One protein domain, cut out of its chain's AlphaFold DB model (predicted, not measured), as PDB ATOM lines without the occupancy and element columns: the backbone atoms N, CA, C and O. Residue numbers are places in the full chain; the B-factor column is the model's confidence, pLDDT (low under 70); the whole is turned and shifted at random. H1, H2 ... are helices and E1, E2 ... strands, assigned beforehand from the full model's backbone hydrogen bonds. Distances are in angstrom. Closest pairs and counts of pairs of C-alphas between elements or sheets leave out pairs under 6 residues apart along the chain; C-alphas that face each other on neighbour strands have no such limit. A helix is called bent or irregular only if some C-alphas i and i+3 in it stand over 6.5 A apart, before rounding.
ATOM      1  N   VAL A 225       6.164  -8.311 -22.240       86.38
ATOM      2  CA  VAL A 225       7.630  -8.223 -22.223       86.38
ATOM      3  C   VAL A 225       8.076  -7.678 -20.869       86.38
ATOM      4  O   VAL A 225       7.468  -6.742 -20.339       86.38
ATOM      5  N   ARG A 226       9.106  -8.291 -20.280       90.06
ATOM      6  CA  ARG A 226       9.641  -7.920 -18.961       90.06
ATOM      7  C   ARG A 226      10.846  -6.996 -19.093       90.06
ATOM      8  O   ARG A 226      11.565  -7.027 -20.089       90.06
ATOM      9  N   GLU A 227      11.070  -6.196 -18.064       86.44
ATOM     10  CA  GLU A 227      12.288  -5.410 -17.900       86.44
ATOM     11  C   GLU A 227      13.512  -6.348 -17.891       86.44
ATOM     12  O   GLU A 227      13.552  -7.318 -17.134       86.44
ATOM     13  N   GLY A 228      14.467  -6.104 -18.796       84.81
ATOM     14  CA  GLY A 228      15.647  -6.955 -19.013       84.81
ATOM     15  C   GLY A 228      15.544  -7.969 -20.161       84.81
ATOM     16  O   GLY A 228      16.516  -8.674 -20.426       84.81
ATOM     17  N   ASP A 229      14.413  -8.052 -20.866       87.50
ATOM     18  CA  ASP A 229      14.292  -8.904 -22.056       87.50
ATOM     19  C   ASP A 229      15.192  -8.374 -23.202       87.50
ATOM     20  O   ASP A 229      15.187  -7.166 -23.474       87.50
ATOM     21  N   PRO A 230      15.969  -9.233 -23.898       89.19
ATOM     22  CA  PRO A 230      16.855  -8.814 -24.989       89.19
ATOM     23  C   PRO A 230      16.123  -8.121 -26.147       89.19
ATOM     24  O   PRO A 230      16.756  -7.423 -26.936       89.19
ATOM     25  N   LEU A 231      14.799  -8.272 -26.253       88.50
ATOM     26  CA  LEU A 231      13.987  -7.604 -27.270       88.50
ATOM     27  C   LEU A 231      13.631  -6.149 -26.924       88.50
ATOM     28  O   LEU A 231      13.164  -5.420 -27.799       88.50
ATOM     29  N   VAL A 232      13.862  -5.690 -25.690       89.31
ATOM     30  CA  VAL A 232      13.496  -4.334 -25.232       89.31
ATOM     31  C   VAL A 232      14.138  -3.217 -26.072       89.31
ATOM     32  O   VAL A 232      13.401  -2.318 -26.489       89.31
ATOM     33  N   PRO A 233      15.445  -3.252 -26.411       89.19
ATOM     34  CA  PRO A 233      16.058  -2.217 -27.250       89.19
ATOM     35  C   PRO A 233      15.460  -2.165 -28.663       89.19
ATOM     36  O   PRO A 233      15.267  -1.089 -29.232       89.19
ATOM     37  N   PHE A 234      15.109  -3.325 -29.224       91.75
ATOM     38  CA  PHE A 234      14.508  -3.428 -30.554       91.75
ATOM     39  C   PHE A 234      13.046  -2.977 -30.548       91.75
ATOM     40  O   PHE A 234      12.622  -2.265 -31.452       91.75
ATOM     41  N   LEU A 235      12.293  -3.298 -29.494       89.19
ATOM     42  CA  LEU A 235      10.930  -2.801 -29.302       89.19
ATOM     43  C   LEU A 235      10.896  -1.276 -29.126       89.19
ATOM     44  O   LEU A 235      10.005  -0.626 -29.672       89.19
ATOM     45  N   ALA A 236      11.871  -0.687 -28.425       88.56
ATOM     46  CA  ALA A 236      11.998   0.769 -28.315       88.56
ATOM     47  C   ALA A 236      12.239   1.413 -29.693       88.56
ATOM     48  O   ALA A 236      11.630   2.432 -30.029       88.56
ATOM     49  N   LYS A 237      13.054   0.763 -30.536       90.06
ATOM     50  CA  LYS A 237      13.303   1.179 -31.922       90.06
ATOM     51  C   LYS A 237      12.052   1.067 -32.802       90.06
ATOM     52  O   LYS A 237      11.767   2.002 -33.543       90.06
ATOM     53  N   VAL A 238      11.278  -0.018 -32.684       91.19
ATOM     54  CA  VAL A 238       9.999  -0.204 -33.405       91.19
ATOM     55  C   VAL A 238       8.974   0.861 -33.005       91.19
ATOM     56  O   VAL A 238       8.259   1.380 -33.857       91.19
ATOM     57  N   ARG A 239       8.917   1.225 -31.720       89.88
ATOM     58  CA  ARG A 239       7.978   2.234 -31.203       89.88
ATOM     59  C   ARG A 239       8.429   3.679 -31.414       89.88
ATOM     60  O   ARG A 239       7.630   4.584 -31.182       89.88
ATOM     61  N   GLY A 240       9.689   3.907 -31.791       89.50
ATOM     62  CA  GLY A 240      10.273   5.245 -31.934       89.50
ATOM     63  C   GLY A 240      10.355   6.033 -30.621       89.50
ATOM     64  O   GLY A 240      10.447   7.258 -30.648       89.50
ATOM     65  N   ARG A 241      10.278   5.353 -29.471       88.62
ATOM     66  CA  ARG A 241      10.329   5.955 -28.132       88.62
ATOM     67  C   ARG A 241      10.862   4.960 -27.113       88.62
ATOM     68  O   ARG A 241      10.721   3.750 -27.286       88.62
ATOM     69  N   GLU A 242      11.419   5.484 -26.030       89.06
ATOM     70  CA  GLU A 242      11.845   4.676 -24.892       89.06
ATOM     71  C   GLU A 242      10.655   3.928 -24.266       89.06
ATOM     72  O   GLU A 242       9.531   4.438 -24.195       89.06
ATOM     73  N   ILE A 243      10.898   2.687 -23.841       90.44
ATOM     74  CA  ILE A 243       9.892   1.857 -23.182       90.44
ATOM     75  C   ILE A 243       9.912   2.168 -21.692       90.44
ATOM     76  O   ILE A 243      10.878   1.870 -21.000       90.44
ATOM     77  N   ILE A 244       8.804   2.713 -21.198       86.56
ATOM     78  CA  ILE A 244       8.586   2.922 -19.769       86.56
ATOM     79  C   ILE A 244       7.880   1.686 -19.214       86.56
ATOM     80  O   ILE A 244       6.764   1.361 -19.632       86.56
ATOM     81  N   PHE A 245       8.525   0.996 -18.277       88.75
ATOM     82  CA  PHE A 245       7.929  -0.137 -17.575       88.75
ATOM     83  C   PHE A 245       7.000   0.344 -16.455       88.75
ATOM     84  O   PHE A 245       7.275   1.327 -15.767       88.75
ATOM     85  N   GLY A 246       5.872  -0.347 -16.269       80.50
ATOM     86  CA  GLY A 246       4.981  -0.096 -15.134       80.50
ATOM     87  C   GLY A 246       5.564  -0.609 -13.810       80.50
ATOM     88  O   GLY A 246       6.608  -1.250 -13.778       80.50
ATOM     89  N   THR A 247       4.829  -0.437 -12.709       75.94
ATOM     90  CA  THR A 247       5.232  -0.854 -11.344       75.94
ATOM     91  C   THR A 247       5.559  -2.342 -11.174       75.94
ATOM     92  O   THR A 247       6.128  -2.729 -10.158       75.94
ATOM     93  N   ARG A 248       5.198  -3.191 -12.144       79.50
ATOM     94  CA  ARG A 248       5.515  -4.628 -12.167       79.50
ATOM     95  C   ARG A 248       6.690  -4.990 -13.086       79.50
ATOM     96  O   ARG A 248       6.917  -6.177 -13.297       79.50
ATOM     97  N   GLY A 249       7.391  -4.010 -13.663       84.94
ATOM     98  CA  GLY A 249       8.494  -4.257 -14.598       84.94
ATOM     99  C   GLY A 249       8.034  -4.902 -15.911       84.94
ATOM    100  O   GLY A 249       8.752  -5.708 -16.494       84.94
ATOM    101  N   THR A 250       6.800  -4.632 -16.355       87.81
ATOM    102  CA  THR A 250       6.215  -5.233 -17.565       87.81
ATOM    103  C   THR A 250       5.632  -4.195 -18.515       87.81
ATOM    104  O   THR A 250       5.138  -3.147 -18.089       87.81
ATOM    105  N   VAL A 251       5.655  -4.514 -19.811       89.00
ATOM    106  CA  VAL A 251       4.973  -3.769 -20.876       89.00
ATOM    107  C   VAL A 251       4.253  -4.743 -21.812       89.00
ATOM    108  O   VAL A 251       4.755  -5.826 -22.106       89.00
ATOM    109  N   THR A 252       3.064  -4.380 -22.288       88.38
ATOM    110  CA  THR A 252       2.360  -5.147 -23.325       88.38
ATOM    111  C   THR A 252       2.864  -4.738 -24.705       88.38
ATOM    112  O   THR A 252       2.967  -3.541 -24.996       88.38
ATOM    113  N   ALA A 253       3.144  -5.718 -25.559       84.44
ATOM    114  CA  ALA A 253       3.462  -5.525 -26.969       84.44
ATOM    115  C   ALA A 253       2.394  -6.198 -27.833       84.44
ATOM    116  O   ALA A 253       1.815  -7.211 -27.448       84.44
ATOM    117  N   THR A 254       2.117  -5.637 -29.002       86.81
ATOM    118  CA  THR A 254       1.330  -6.345 -30.016       86.81
ATOM    119  C   THR A 254       2.164  -7.466 -30.633       86.81
ATOM    120  O   THR A 254       3.396  -7.422 -30.629       86.81
ATOM    121  N   THR A 255       1.506  -8.486 -31.182       84.19
ATOM    122  CA  THR A 255       2.194  -9.571 -31.901       84.19
ATOM    123  C   THR A 255       3.023  -9.031 -33.069       84.19
ATOM    124  O   THR A 255       4.155  -9.464 -33.257       84.19
ATOM    125  N   ALA A 256       2.520  -8.020 -33.784       84.56
ATOM    126  CA  ALA A 256       3.245  -7.351 -34.863       84.56
ATOM    127  C   ALA A 256       4.512  -6.622 -34.377       84.56
ATOM    128  O   ALA A 256       5.564  -6.742 -35.001       84.56
ATOM    129  N   GLU A 257       4.442  -5.907 -33.247       87.44
ATOM    130  CA  GLU A 257       5.617  -5.257 -32.647       87.44
ATOM    131  C   GLU A 257       6.682  -6.279 -32.237       87.44
ATOM    132  O   GLU A 257       7.875  -6.035 -32.421       87.44
ATOM    133  N   LEU A 258       6.259  -7.431 -31.708       86.25
ATOM    134  CA  LEU A 258       7.172  -8.483 -31.274       86.25
ATOM    135  C   LEU A 258       7.874  -9.158 -32.460       86.25
ATOM    136  O   LEU A 258       9.082  -9.371 -32.406       86.25
ATOM    137  N   GLU A 259       7.150  -9.458 -33.538       87.62
ATOM    138  CA  GLU A 259       7.743 -10.026 -34.757       87.62
ATOM    139  C   GLU A 259       8.686  -9.030 -35.451       87.62
ATOM    140  O   GLU A 259       9.785  -9.406 -35.855       87.62
ATOM    141  N   ALA A 260       8.332  -7.741 -35.498       88.88
ATOM    142  CA  ALA A 260       9.224  -6.699 -36.011       88.88
ATOM    143  C   ALA A 260      10.502  -6.560 -35.163       88.88
ATOM    144  O   ALA A 260      11.600  -6.426 -35.704       88.88
ATOM    145  N   ALA A 261      10.381  -6.635 -33.835       88.69
ATOM    146  CA  ALA A 261      11.529  -6.600 -32.935       88.69
ATOM    147  C   ALA A 261      12.439  -7.827 -33.105       88.69
ATOM    148  O   ALA A 261      13.658  -7.670 -33.140       88.69
ATOM    149  N   LYS A 262      11.874  -9.031 -33.277       90.06
ATOM    150  CA  LYS A 262      12.643 -10.254 -33.573       90.06
ATOM    151  C   LYS A 262      13.359 -10.176 -34.919       90.06
ATOM    152  O   LYS A 262      14.520 -10.561 -35.003       90.06
ATOM    153  N   ALA A 263      12.696  -9.657 -35.954       89.31
ATOM    154  CA  ALA A 263      13.305  -9.475 -37.270       89.31
ATOM    155  C   ALA A 263      14.503  -8.512 -37.213       89.31
ATOM    156  O   ALA A 263      15.536  -8.779 -37.821       89.31
ATOM    157  N   LEU A 264      14.397  -7.431 -36.432       87.38
ATOM    158  CA  LEU A 264      15.513  -6.511 -36.192       87.38
ATOM    159  C   LEU A 264      16.635  -7.142 -35.359       87.38
ATOM    160  O   LEU A 264      17.798  -6.866 -35.627       87.38
ATOM    161  N   ALA A 265      16.294  -7.976 -34.374       86.38
ATOM    162  CA  ALA A 265      17.271  -8.671 -33.540       86.38
ATOM    163  C   ALA A 265      18.041  -9.761 -34.304       86.38
ATOM    164  O   ALA A 265      19.206  -9.983 -34.014       86.38
ATOM    165  N   GLY A 266      17.411 -10.425 -35.279       78.25
ATOM    166  CA  GLY A 266      18.063 -11.427 -36.132       78.25
ATOM    167  C   GLY A 266      18.854 -10.848 -37.312       78.25
ATOM    168  O   GLY A 266      19.591 -11.583 -37.962       78.25
ATOM    169  N   ALA A 267      18.690  -9.557 -37.608       62.06
ATOM    170  CA  ALA A 267      19.429  -8.846 -38.653       62.06
ATOM    171  C   ALA A 267      20.676  -8.104 -38.129       62.06
ATOM    172  O   ALA A 267      21.394  -7.500 -38.929       62.06
ATOM    173  N   ALA A 268      20.897  -8.110 -36.810       53.25
ATOM    174  CA  ALA A 268      22.012  -7.472 -36.108       53.25
ATOM    175  C   ALA A 268      23.032  -8.519 -35.643       53.25
ATOM    176  O   ALA A 268      24.237  -8.185 -35.657       53.25
TER     177      ALA A 268
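Overview. This is residues 225 to 268 of the 268 residues of an uncharacterized protein of Devosia sp. Root635 (UniProt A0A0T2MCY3). The longer helix H2 and the shorter helix H1 pack on each other at a steep angle and make one end of an elongated domain; the other end is a loop, residues 240 to 249, that runs out from H1, turns round near Thr 247 and comes back through the short strand E1 towards H2. The first two printed residues, 225 and 226, pair with residues 250 to 251 of E1, antiparallel, in a pairing too short to give a second named strand. The printed part has 44 residues, with two named helices and one named strand in the order H1, E1, H2, and its class is mostly helix. It is compact, with a radius of gyration of the C-alphas of 9.9 A, and the C-alphas span 32 by 17 by 16 A.

Along the chain. H2, the longest helix, holds residues 255 to 266 and measures 16.5 A from its first to its last C-alpha; C-alpha 255 is at (2.194, -9.571, -31.901) and C-alpha 266 at (18.063, -11.427, -36.132). H1 holds residues 232 to 239 and measures 10.5 A, with C-alpha 232 at (13.496, -4.334, -25.232). E1 holds the three residues 250 to 252, Thr 250 to Thr 252, and begins with C-alpha 250 at (6.215, -5.233, -17.565).

Arrangement. H2 touches H1, with 12 pairs of C-alphas within 8 A. Their closest C-alphas are those of Phe 234 and Ala 261, 5.0 A apart, and their centres are 8.8 A apart. Their lines stand at a steep tilt of 59 degrees, and they run opposite ways. E1 is apart from H2, though a tight link of two residues joins them. E1 is also apart from H1, and the link between these two, of 10 residues, is short. E1 pairs with no named strand. In both H1 and H2 every O i to N i+4 pair is within hydrogen-bond range, and neither helix is bent.

Size, cuts and confidence. The two C-alphas farthest apart in the domain are those of Thr 247 and Ala 267, 31.8 A from each other. The first and last printed C-alphas, of Val 225 and Ala 268, are 20.0 A apart. The printed part has no cut, and residue 268 is the chain's last residue. Neither link between the named elements is long. The mean pLDDT of the printed part is 85.8; the model's confidence is low, under 70, at residues 267 to 268.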